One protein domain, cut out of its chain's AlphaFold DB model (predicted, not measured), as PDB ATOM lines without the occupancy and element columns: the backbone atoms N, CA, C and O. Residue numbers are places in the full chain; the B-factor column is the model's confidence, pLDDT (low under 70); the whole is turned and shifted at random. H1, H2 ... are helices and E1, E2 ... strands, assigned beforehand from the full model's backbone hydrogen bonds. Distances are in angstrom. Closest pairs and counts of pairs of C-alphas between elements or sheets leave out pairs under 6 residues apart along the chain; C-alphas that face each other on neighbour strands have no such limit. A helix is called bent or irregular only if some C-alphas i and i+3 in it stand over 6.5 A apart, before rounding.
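AT A GLANCE: This is residues 221 to 271 and 283 to 318 of the 571 residues of the protein "L-galactono-gamma-lactone oxidase" of Phellinidium pouzarii (UniProt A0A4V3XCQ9). A twisted sheet of four strands has a short helix, H1, standing up from one face, while a second short helix, H2, only grazes the sheet with its residues 237 to 238. A long helix, H3, lies off the sheet and comes near both short helices at Gln 288. The printed part has 87 residues with three named helices and four named strands, in the order E1 H1 H2 E2 E3 H3 E4; the sheet's order is E1 E3 E2 E4, antiparallel throughout, and the class is mixed, helices and strands. It is compact, with a radius of gyration of the C-alphas of 13.6 A and spans of 41 by 30 by 21 A.

IN THESE COORDINATES: Strand E1, residues 221 to 226, begins with C-alpha 221 at (290.516, 224.194, 261.756) and is 17.0 A long. Helix H1 is residues 227 to 232 and helix H2 residues 234 to 238. Strand E2, residues 244 to 249, is 16.6 A long, and strand E3, residues 256 to 262, is 18.5 A long. Helix H3, residues 284 to 303, runs 29.2 A from C-alpha 284 at (289.390, 208.097, 278.575). It is irregular, with C-alphas 285 and 288 7.4 A apart, and has a kink of 27 degrees near residue 291. Strand E4, residues 314 to 316, ends with C-alpha 316 at (289.599, 208.697, 267.246).

HOW THE PARTS SIT: E1 and E3 are antiparallel at 157 degrees, with N 225 and O 257 2.9 A apart, within hydrogen-bond range. E3 and E2 form a hairpin at 156 degrees, with N 247 and O 258 at 2.8 A. E2 and the edge strand E4 are antiparallel at 163 degrees, with N 248 and O 314 at 2.8 A. E1, H1 H2 and E2 make a split strand-helix-strand unit, two strands running the same way with E3 between them; its crossover is right-handed. H1 is on the sheet over E3, at a height of 10.1 A, and its closest C-alphas to E3 are those of Phe 227 and Glu 256, 5.8 A apart. H1 and H3 are close but not clearly touching, opposite ways at a shallow tilt of 26 degrees; their closest C-alphas are those of Ile 231 and Gln 288, 6.4 A apart. H3 is not on the sheet and is apart from E1 and E2. Each O i to N i+4 pair is within hydrogen-bond range in H1 and H2, and 14 of 16 in H3.

THE WHOLE: The C-alphas farthest apart are those of Glu 242 and Pro 305, 41.2 A. Residues 272 to 282 are not printed, and C-alphas 271 and 283 are 25.6 A apart across this cut, which falls in the link from E3 to H3. Of the links that are printed whole, none is long. The mean pLDDT of the printed part is 80.3; residues 251 to 256, 258 and 260 to 271 are under 70.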
ATOM      1  N   GLU A 221     289.061 224.067 261.874       82.31
ATOM      2  CA  GLU A 221     290.516 224.194 261.756       82.31
ATOM      3  C   GLU A 221     291.161 222.814 261.691       82.31
ATOM      4  O   GLU A 221     290.847 221.946 262.500       82.31
ATOM      5  N   GLN A 222     292.098 222.641 260.762       84.00
ATOM      6  CA  GLN A 222     292.766 221.374 260.500       84.00
ATOM      7  C   GLN A 222     294.281 221.544 260.634       84.00
ATOM      8  O   GLN A 222     294.852 222.467 260.050       84.00
ATOM      9  N   ASN A 223     294.935 220.630 261.350       83.69
ATOM     10  CA  ASN A 223     296.389 220.611 261.511       83.69
ATOM     11  C   ASN A 223     296.930 219.176 261.520       83.69
ATOM     12  O   ASN A 223     296.228 218.246 261.912       83.69
ATOM     13  N   THR A 224     298.197 219.022 261.138       87.12
ATOM     14  CA  THR A 224     298.930 217.751 261.199       87.12
ATOM     15  C   THR A 224     299.982 217.812 262.300       87.12
ATOM     16  O   THR A 224     300.724 218.790 262.388       87.12
ATOM     17  N   ILE A 225     300.069 216.761 263.111       87.81
ATOM     18  CA  ILE A 225     301.096 216.560 264.139       87.81
ATOM     19  C   ILE A 225     301.650 215.142 264.069       87.81
ATOM     20  O   ILE A 225     300.979 214.215 263.626       87.81
ATOM     21  N   GLU A 226     302.873 214.967 264.547       89.00
ATOM     22  CA  GLU A 226     303.462 213.642 264.736       89.00
ATOM     23  C   GLU A 226     302.796 212.916 265.911       89.00
ATOM     24  O   GLU A 226     302.460 213.530 266.926       89.00
ATOM     25  N   PHE A 227     302.660 211.595 265.812       88.75
ATOM     26  CA  PHE A 227     302.014 210.765 266.831       88.75
ATOM     27  C   PHE A 227     302.653 210.915 268.209       88.75
ATOM     28  O   PHE A 227     301.948 211.012 269.208       88.75
ATOM     29  N   ASP A 228     303.983 210.964 268.287       90.56
ATOM     30  CA  ASP A 228     304.669 211.126 269.573       90.56
ATOM     31  C   ASP A 228     304.364 212.489 270.210       90.56
ATOM     32  O   ASP A 228     304.195 212.580 271.425       90.56
ATOM     33  N   ALA A 229     304.236 213.547 269.403       90.69
ATOM     34  CA  ALA A 229     303.815 214.859 269.892       90.69
ATOM     35  C   ALA A 229     302.351 214.830 270.357       90.69
ATOM     36  O   ALA A 229     302.048 215.302 271.448       90.69
ATOM     37  N   PHE A 230     301.470 214.187 269.587       90.31
ATOM     38  CA  PHE A 230     300.074 213.977 269.966       90.31
ATOM     39  C   PHE A 230     299.924 213.251 271.304       90.31
ATOM     40  O   PHE A 230     299.145 213.698 272.135       90.31
ATOM     41  N   ILE A 231     300.666 212.165 271.538       92.56
ATOM     42  CA  ILE A 231     300.603 211.436 272.812       92.56
ATOM     43  C   ILE A 231     301.073 212.318 273.973       92.56
ATOM     44  O   ILE A 231     300.453 212.308 275.034       92.56
ATOM     45  N   ASN A 232     302.135 213.104 273.779       91.94
ATOM     46  CA  ASN A 232     302.658 213.992 274.821       91.94
ATOM     47  C   ASN A 232     301.710 215.157 275.156       91.94
ATOM     48  O   ASN A 232     301.690 215.611 276.297       91.94
ATOM     49  N   GLU A 233     300.946 215.641 274.176       89.69
ATOM     50  CA  GLU A 233     300.015 216.772 274.305       89.69
ATOM     51  C   GLU A 233     298.541 216.324 274.379       89.69
ATOM     52  O   GLU A 233     297.632 217.147 274.279       89.69
ATOM     53  N   PHE A 234     298.280 215.024 274.548       88.38
ATOM     54  CA  PHE A 234     296.955 214.423 274.369       88.38
ATOM     55  C   PHE A 234     295.872 215.088 275.224       88.38
ATOM     56  O   PHE A 234     294.800 215.412 274.712       88.38
ATOM     57  N   ASP A 235     296.163 215.333 276.506       86.69
ATOM     58  CA  ASP A 235     295.199 215.913 277.450       86.69
ATOM     59  C   ASP A 235     294.824 217.362 277.099       86.69
ATOM     60  O   ASP A 235     293.670 217.772 277.255       86.69
ATOM     61  N   ASP A 236     295.785 218.125 276.576       86.31
ATOM     62  CA  ASP A 236     295.568 219.503 276.138       86.31
ATOM     63  C   ASP A 236     294.809 219.532 274.805       86.31
ATOM     64  O   ASP A 236     293.889 220.336 274.626       86.31
ATOM     65  N   LEU A 237     295.156 218.632 273.878       87.19
ATOM     66  CA  LEU A 237     294.547 218.546 272.552       87.19
ATOM     67  C   LEU A 237     293.088 218.091 272.614       87.19
ATOM     68  O   LEU A 237     292.252 218.678 271.930       87.19
ATOM     69  N   MET A 238     292.743 217.107 273.452       83.81
ATOM     70  CA  MET A 238     291.350 216.655 273.598       83.81
ATOM     71  C   MET A 238     290.415 217.756 274.124       83.81
ATOM     72  O   MET A 238     289.218 217.732 273.846       83.81
ATOM     73  N   CYS A 239     290.963 218.732 274.858       83.56
ATOM     74  CA  CYS A 239     290.229 219.863 275.428       83.56
ATOM     75  C   CYS A 239     290.434 221.169 274.643       83.56
ATOM     76  O   CYS A 239     290.009 222.236 275.095       83.56
ATOM     77  N   ALA A 240     291.124 221.133 273.499       83.62
ATOM     78  CA  ALA A 240     291.516 222.354 272.802       83.62
ATOM     79  C   ALA A 240     290.346 223.060 272.089       83.62
ATOM     80  O   ALA A 240     290.453 224.267 271.838       83.62
ATOM     81  N   ALA A 241     289.240 222.350 271.836       84.25
ATOM     82  CA  ALA A 241     287.950 222.883 271.394       84.25
ATOM     83  C   ALA A 241     286.783 222.047 271.961       84.25
ATOM     84  O   ALA A 241     287.002 220.991 272.548       84.25
ATOM     85  N   GLU A 242     285.545 222.504 271.761       82.19
ATOM     86  CA  GLU A 242     284.327 221.777 272.168       82.19
ATOM     87  C   GLU A 242     284.187 220.429 271.443       82.19
ATOM     88  O   GLU A 242     283.832 219.416 272.046       82.19
ATOM     89  N   HIS A 243     284.547 220.413 270.158       86.00
ATOM     90  CA  HIS A 243     284.528 219.238 269.298       86.00
ATOM     91  C   HIS A 243     285.926 219.018 268.720       86.00
ATOM     92  O   HIS A 243     286.411 219.808 267.904       86.00
ATOM     93  N   VAL A 244     286.577 217.940 269.152       85.62
ATOM     94  CA  VAL A 244     287.914 217.556 268.687       85.62
ATOM     95  C   VAL A 244     287.867 216.151 268.123       85.62
ATOM     96  O   VAL A 244     287.299 215.252 268.739       85.62
ATOM     97  N   ARG A 245     288.481 215.941 266.965       87.25
ATOM     98  CA  ARG A 245     288.597 214.631 266.320       87.25
ATOM     99  C   ARG A 245     290.004 214.425 265.801       87.25
ATOM    100  O   ARG A 245     290.593 215.368 265.280       87.25
ATOM    101  N   PHE A 246     290.482 213.186 265.861       88.38
ATOM    102  CA  PHE A 246     291.782 212.798 265.332       88.38
ATOM    103  C   PHE A 246     291.641 211.708 264.269       88.38
ATOM    104  O   PHE A 246     290.859 210.771 264.414       88.38
ATOM    105  N   TRP A 247     292.441 211.818 263.217       88.44
ATOM    106  CA  TRP A 247     292.635 210.796 262.200       88.44
ATOM    107  C   TRP A 247     294.101 210.412 262.174       88.44
ATOM    108  O   TRP A 247     294.962 211.253 261.924       88.44
ATOM    109  N   TRP A 248     294.387 209.141 262.409       89.25
ATOM    110  CA  TRP A 248     295.743 208.626 262.416       89.25
ATOM    111  C   TRP A 248     296.034 207.860 261.127       89.25
ATOM    112  O   TRP A 248     295.469 206.795 260.859       89.25
ATOM    113  N   PHE A 249     296.932 208.423 260.318       86.19
ATOM    114  CA  PHE A 249     297.355 207.874 259.036       86.19
ATOM    115  C   PHE A 249     298.616 207.031 259.217       86.19
ATOM    116  O   PHE A 249     299.709 207.549 259.421       86.19
ATOM    117  N   ILE A 250     298.471 205.710 259.113       79.19
ATOM    118  CA  ILE A 250     299.543 204.769 259.483       79.19
ATOM    119  C   ILE A 250     300.439 204.385 258.286       79.19
ATOM    120  O   ILE A 250     301.507 203.801 258.438       79.19
ATOM    121  N   GLN A 251     300.029 204.723 257.062       69.69
ATOM    122  CA  GLN A 251     300.647 204.223 255.826       69.69
ATOM    123  C   GLN A 251     301.911 204.979 255.379       69.69
ATOM    124  O   GLN A 251     302.648 204.463 254.540       69.69
ATOM    125  N   ASN A 252     302.190 206.173 255.910       59.31
ATOM    126  CA  ASN A 252     303.191 207.080 255.331       59.31
ATOM    127  C   ASN A 252     304.621 206.898 255.872       59.31
ATOM    128  O   ASN A 252     305.497 207.696 255.548       59.31
ATOM    129  N   GLY A 253     304.889 205.899 256.721       53.81
ATOM    130  CA  GLY A 253     306.183 205.767 257.418       53.81
ATOM    131  C   GLY A 253     306.450 206.863 258.465       53.81
ATOM    132  O   GLY A 253     307.388 206.742 259.249       53.81
ATOM    133  N   LEU A 254     305.593 207.885 258.505       56.41
ATOM    134  CA  LEU A 254     305.391 208.858 259.566       56.41
ATOM    135  C   LEU A 254     304.004 208.582 260.149       56.41
ATOM    136  O   LEU A 254     303.039 208.408 259.399       56.41
ATOM    137  N   SER A 255     303.912 208.485 261.474       66.38
ATOM    138  CA  SER A 255     302.622 208.376 262.154       66.38
ATOM    139  C   SER A 255     302.051 209.781 262.282       66.38
ATOM    140  O   SER A 255     302.170 210.414 263.325       66.38
ATOM    141  N   GLU A 256     301.478 210.295 261.199       69.50
ATOM    142  CA  GLU A 256     300.851 211.611 261.203       69.50
ATOM    143  C   GLU A 256     299.425 211.504 261.742       69.50
ATOM    144  O   GLU A 256     298.625 210.653 261.331       69.50
ATOM    145  N   ILE A 257     299.109 212.392 262.676       71.31
ATOM    146  CA  ILE A 257     297.774 212.592 263.205       71.31
ATOM    147  C   ILE A 257     297.263 213.924 262.697       71.31
ATOM    148  O   ILE A 257     297.837 214.984 262.946       71.31
ATOM    149  N   LEU A 258     296.153 213.849 261.985       65.19
ATOM    150  CA  LEU A 258     295.410 215.001 261.537       65.19
ATOM    151  C   LEU A 258     294.282 215.256 262.523       65.19
ATOM    152  O   LEU A 258     293.432 214.386 262.720       65.19
ATOM    153  N   PHE A 259     294.265 216.430 263.138       71.19
ATOM    154  CA  PHE A 259     293.189 216.807 264.042       71.19
ATOM    155  C   PHE A 259     292.383 217.973 263.520       71.19
ATOM    156  O   PHE A 259     292.902 218.869 262.848       71.19
ATOM    157  N   PHE A 260     291.105 217.927 263.870       67.56
ATOM    158  CA  PHE A 260     290.107 218.899 263.481       67.56
ATOM    159  C   PHE A 260     289.497 219.514 264.734       67.56
ATOM    160  O   PHE A 260     288.993 218.794 265.600       67.56
ATOM    161  N   TYR A 261     289.529 220.843 264.807       64.38
ATOM    162  CA  TYR A 261     288.656 221.608 265.687       64.38
ATOM    163  C   TYR A 261     287.407 221.905 264.894       64.38
ATOM    164  O   TYR A 261     287.385 222.812 264.067       64.38
ATOM    165  N   GLU A 262     286.403 221.065 265.077       60.88
ATOM    166  CA  GLU A 262     285.226 221.084 264.234       60.88
ATOM    167  C   GLU A 262     284.074 221.657 265.022       60.88
ATOM    168  O   GLU A 262     283.114 220.989 265.386       60.88
ATOM    169  N   ALA A 263     284.142 222.957 265.246       50.59
ATOM    170  CA  ALA A 263     282.900 223.648 265.370       50.59
ATOM    171  C   ALA A 263     282.395 223.716 263.910       50.59
ATOM    172  O   ALA A 263     282.803 224.641 263.259       50.59
ATOM    173  N   GLY A 264     281.691 222.771 263.254       41.84
ATOM    174  CA  GLY A 264     281.608 222.854 261.761       41.84
ATOM    175  C   GLY A 264     280.823 221.845 260.938       41.84
ATOM    176  O   GLY A 264     281.458 220.992 260.350       41.84
ATOM    177  N   LEU A 265     279.505 221.952 260.733       35.03
ATOM    178  CA  LEU A 265     278.792 220.985 259.876       35.03
ATOM    179  C   LEU A 265     279.025 221.240 258.368       35.03
ATOM    180  O   LEU A 265     278.263 221.953 257.710       35.03
ATOM    181  N   LYS A 266     280.071 220.608 257.820       36.59
ATOM    182  CA  LYS A 266     280.105 220.081 256.443       36.59
ATOM    183  C   LYS A 266     281.153 218.967 256.294       36.59
ATOM    184  O   LYS A 266     282.114 219.084 255.541       36.59
ATOM    185  N   ILE A 267     280.925 217.852 256.985       44.88
ATOM    186  CA  ILE A 267     281.731 216.636 256.830       44.88
ATOM    187  C   ILE A 267     281.262 215.926 255.569       44.88
ATOM    188  O   ILE A 267     280.249 215.237 255.577       44.88
ATOM    189  N   ASP A 268     281.947 216.151 254.454       43.53
ATOM    190  CA  ASP A 268     281.524 215.535 253.197       43.53
ATOM    191  C   ASP A 268     282.697 215.140 252.292       43.53
ATOM    192  O   ASP A 268     282.563 215.086 251.070       43.53
ATOM    193  N   THR A 269     283.884 214.883 252.841       45.75
ATOM    194  CA  THR A 269     285.068 214.596 252.005       45.75
ATOM    195  C   THR A 269     285.689 213.219 252.208       45.75
ATOM    196  O   THR A 269     286.356 212.755 251.287       45.75
ATOM    197  N   VAL A 270     285.428 212.517 253.319       49.66
ATOM    198  CA  VAL A 270     286.167 211.281 253.658       49.66
ATOM    199  C   VAL A 270     285.281 210.021 253.667       49.66
ATOM    200  O   VAL A 270     285.666 209.011 253.079       49.66
ATOM    201  N   ASP A 271     284.039 210.091 254.160       54.31
ATOM    202  CA  ASP A 271     283.119 208.935 254.262       54.31
ATOM    203  C   ASP A 271     282.315 208.640 252.976       54.31
ATOM    204  O   ASP A 271     281.210 208.103 253.018       54.31
ATOM    205  N   PRO A 283     287.718 203.634 278.029       86.88
ATOM    206  CA  PRO A 283     287.714 204.681 279.045       86.88
ATOM    207  C   PRO A 283     288.822 205.706 278.788       86.88
ATOM    208  O   PRO A 283     289.949 205.326 278.460       86.88
ATOM    209  N   LEU A 284     288.503 206.992 278.942       84.88
ATOM    210  CA  LEU A 284     289.390 208.097 278.575       84.88
ATOM    211  C   LEU A 284     290.758 207.999 279.266       84.88
ATOM    212  O   LEU A 284     291.787 208.222 278.636       84.88
ATOM    213  N   GLU A 285     290.775 207.580 280.530       82.38
ATOM    214  CA  GLU A 285     291.984 207.375 281.333       82.38
ATOM    215  C   GLU A 285     292.957 206.339 280.746       82.38
ATOM    216  O   GLU A 285     294.151 206.383 281.033       82.38
ATOM    217  N   ASN A 286     292.463 205.428 279.904       88.12
ATOM    218  CA  ASN A 286     293.252 204.383 279.258       88.12
ATOM    219  C   ASN A 286     293.535 204.687 277.780       88.12
ATOM    220  O   ASN A 286     294.260 203.928 277.136       88.12
ATOM    221  N   ALA A 287     292.982 205.769 277.223       90.25
ATOM    222  CA  ALA A 287     293.039 206.051 275.791       90.25
ATOM    223  C   ALA A 287     294.479 206.244 275.286       90.25
ATOM    224  O   ALA A 287     294.870 205.601 274.313       90.25
ATOM    225  N   GLN A 288     295.295 207.053 275.977       91.25
ATOM    226  CA  GLN A 288     296.705 207.276 275.612       91.25
ATOM    227  C   GLN A 288     297.496 205.960 275.550       91.25
ATOM    228  O   GLN A 288     298.179 205.675 274.566       91.25
ATOM    229  N   GLN A 289     297.364 205.126 276.586       92.44
ATOM    230  CA  GLN A 289     298.053 203.837 276.668       92.44
ATOM    231  C   GLN A 289     297.554 202.860 275.596       92.44
ATOM    232  O   GLN A 289     298.358 202.196 274.945       92.44
ATOM    233  N   CYS A 290     296.239 202.814 275.359       93.81
ATOM    234  CA  CYS A 290     295.642 202.003 274.303       93.81
ATOM    235  C   CYS A 290     296.197 202.376 272.922       93.81
ATOM    236  O   CYS A 290     296.459 201.496 272.107       93.81
ATOM    237  N   LEU A 291     296.404 203.666 272.650       92.44
ATOM    238  CA  LEU A 291     296.947 204.139 271.377       92.44
ATOM    239  C   LEU A 291     298.424 203.767 271.206       92.44
ATOM    240  O   LEU A 291     298.826 203.358 270.117       92.44
ATOM    241  N   LEU A 292     299.223 203.845 272.274       93.38
ATOM    242  CA  LEU A 292     300.616 203.383 272.269       93.38
ATOM    243  C   LEU A 292     300.721 201.873 271.992       93.38
ATOM    244  O   LEU A 292     301.548 201.433 271.186       93.38
ATOM    245  N   GLU A 293     299.864 201.073 272.626       94.62
ATOM    246  CA  GLU A 293     299.793 199.628 272.385       94.62
ATOM    247  C   GLU A 293     299.301 199.311 270.973       94.62
ATOM    248  O   GLU A 293     299.875 198.451 270.304       94.62
ATOM    249  N   LEU A 294     298.306 200.052 270.480       91.25
ATOM    250  CA  LEU A 294     297.812 199.919 269.115       91.25
ATOM    251  C   LEU A 294     298.905 200.252 268.095       91.25
ATOM    252  O   LEU A 294     299.067 199.513 267.133       91.25
ATOM    253  N   ARG A 295     299.719 201.290 268.328       90.56
ATOM    254  CA  ARG A 295     300.892 201.596 267.489       90.56
ATOM    255  C   ARG A 295     301.895 200.463 267.473       90.56
ATOM    256  O   ARG A 295     302.293 200.037 266.395       90.56
ATOM    257  N   THR A 296     302.232 199.930 268.640       91.75
ATOM    258  CA  THR A 296     303.142 198.783 268.744       91.75
ATOM    259  C   THR A 296     302.589 197.572 267.987       91.75
ATOM    260  O   THR A 296     303.322 196.892 267.269       91.75
ATOM    261  N   TRP A 297     301.287 197.300 268.111       91.38
ATOM    262  CA  TRP A 297     300.629 196.224 267.374       91.38
ATOM    263  C   TRP A 297     300.677 196.459 265.862       91.38
ATOM    264  O   TRP A 297     301.101 195.565 265.132       91.38
ATOM    265  N   VAL A 298     300.330 197.658 265.385       88.56
ATOM    266  CA  VAL A 298     300.370 197.965 263.952       88.56
ATOM    267  C   VAL A 298     301.796 197.865 263.405       88.56
ATOM    268  O   VAL A 298     301.996 197.271 262.353       88.56
ATOM    269  N   GLU A 299     302.808 198.367 264.113       87.88
ATOM    270  CA  GLU A 299     304.212 198.235 263.701       87.88
ATOM    271  C   GLU A 299     304.628 196.760 263.537       87.88
ATOM    272  O   GLU A 299     305.288 196.410 262.554       87.88
ATOM    273  N   ASN A 300     304.173 195.874 264.434       90.81
ATOM    274  CA  ASN A 300     304.399 194.431 264.318       90.81
ATOM    275  C   ASN A 300     303.682 193.822 263.104       90.81
ATOM    276  O   ASN A 300     304.289 193.042 262.370       90.81
ATOM    277  N   GLU A 301     302.425 194.203 262.853       91.38
ATOM    278  CA  GLU A 301     301.699 193.770 261.654       91.38
ATOM    279  C   GLU A 301     302.437 194.221 260.388       91.38
ATOM    280  O   GLU A 301     302.588 193.435 259.455       91.38
ATOM    281  N   TYR A 302     302.958 195.454 260.351       86.50
ATOM    282  CA  TYR A 302     303.715 195.984 259.213       86.50
ATOM    283  C   TYR A 302     305.047 195.268 258.972       86.50
ATOM    284  O   TYR A 302     305.454 195.124 257.814       86.50
ATOM    285  N   ALA A 303     305.701 194.801 260.037       88.31
ATOM    286  CA  ALA A 303     306.926 194.017 259.951       88.31
ATOM    287  C   ALA A 303     306.691 192.596 259.402       88.31
ATOM    288  O   ALA A 303     307.586 192.039 258.763       88.31
ATOM    289  N   ASP A 304     305.501 192.018 259.605       90.69
ATOM    290  CA  ASP A 304     305.110 190.730 259.023       90.69
ATOM    291  C   ASP A 304     304.630 190.909 257.567       90.69
ATOM    292  O   ASP A 304     303.637 191.606 257.332       90.69
ATOM    293  N   PRO A 305     305.254 190.260 256.564       90.94
ATOM    294  CA  PRO A 305     304.768 190.264 255.182       90.94
ATOM    295  C   PRO A 305     303.309 189.806 255.000       90.94
ATOM    296  O   PRO A 305     302.702 190.151 253.988       90.94
ATOM    297  N   ASN A 306     302.756 189.035 255.943       93.06
ATOM    298  CA  ASN A 306     301.365 188.565 255.934       93.06
ATOM    299  C   ASN A 306     300.457 189.312 256.922       93.06
ATOM    300  O   ASN A 306     299.291 188.937 257.063       93.06
ATOM    301  N   GLY A 307     300.973 190.325 257.621       87.19
ATOM    302  CA  GLY A 307     300.195 191.072 258.599       87.19
ATOM    303  C   GLY A 307     299.068 191.892 257.969       87.19
ATOM    304  O   GLY A 307     299.001 192.122 256.755       87.19
ATOM    305  N   ILE A 308     298.176 192.383 258.816       87.56
ATOM    306  CA  ILE A 308     297.046 193.219 258.428       87.56
ATOM    307  C   ILE A 308     297.559 194.592 257.975       87.56
ATOM    308  O   ILE A 308     298.494 195.163 258.538       87.56
ATOM    309  N   ARG A 309     296.953 195.139 256.920       84.94
ATOM    310  CA  ARG A 309     297.229 196.495 256.427       84.94
ATOM    311  C   ARG A 309     295.929 197.292 256.423       84.94
ATOM    312  O   ARG A 309     295.118 197.113 255.509       84.94
ATOM    313  N   PRO A 310     295.702 198.147 257.434       81.31
ATOM    314  CA  PRO A 310     294.590 199.085 257.409       81.31
ATOM    315  C   PRO A 310     294.704 199.958 256.158       81.31
ATOM    316  O   PRO A 310     295.720 200.614 255.931       81.31
ATOM    317  N   HIS A 311     293.679 199.930 255.309       80.94
ATOM    318  CA  HIS A 311     293.645 200.696 254.060       80.94
ATOM    319  C   HIS A 311     293.091 202.116 254.261       80.94
ATOM    320  O   HIS A 311     293.212 202.945 253.363       80.94
ATOM    321  N   PHE A 312     292.536 202.395 255.442       82.19
ATOM    322  CA  PHE A 312     291.960 203.673 255.844       82.19
ATOM    323  C   PHE A 312     292.539 204.107 257.202       82.19
ATOM    324  O   PHE A 312     292.924 203.228 257.984       82.19
ATOM    325  N   PRO A 313     292.653 205.419 257.486       85.19
ATOM    326  CA  PRO A 313     293.109 205.914 258.784       85.19
ATOM    327  C   PRO A 313     292.219 205.451 259.941       85.19
ATOM    328  O   PRO A 313     291.023 205.210 259.775       85.19
ATOM    329  N   ILE A 314     292.820 205.375 261.128       88.50
ATOM    330  CA  ILE A 314     292.089 205.136 262.373       88.50
ATOM    331  C   ILE A 314     291.494 206.460 262.829       88.50
ATOM    332  O   ILE A 314     292.215 207.441 263.007       88.50
ATOM    333  N   GLU A 315     290.182 206.486 263.018       88.00
ATOM    334  CA  GLU A 315     289.488 207.643 263.560       88.00
ATOM    335  C   GLU A 315     289.362 207.527 265.081       88.00
ATOM    336  O   GLU A 315     288.979 206.483 265.605       88.00
ATOM    337  N   ILE A 316     289.681 208.607 265.790       90.75
ATOM    338  CA  ILE A 316     289.599 208.697 267.246       90.75
ATOM    339  C   ILE A 316     288.692 209.882 267.579       90.75
ATOM    340  O   ILE A 316     288.942 211.024 267.174       90.75
ATOM    341  N   ARG A 317     287.627 209.594 268.324       90.06
ATOM    342  CA  ARG A 317     286.638 210.564 268.801       90.06
ATOM    343  C   ARG A 317     286.415 210.378 270.293       90.06
ATOM    344  O   ARG A 317     286.738 209.334 270.856       90.06
ATOM    345  N   PHE A 318     285.820 211.390 270.906       89.31
ATOM    346  CA  PHE A 318     285.485 211.383 272.325       89.31
ATOM    347  C   PHE A 318     283.994 211.584 272.490       89.31
ATOM    348  O   PHE A 318     283.376 212.312 271.715       89.31
TER     349      PHE A 318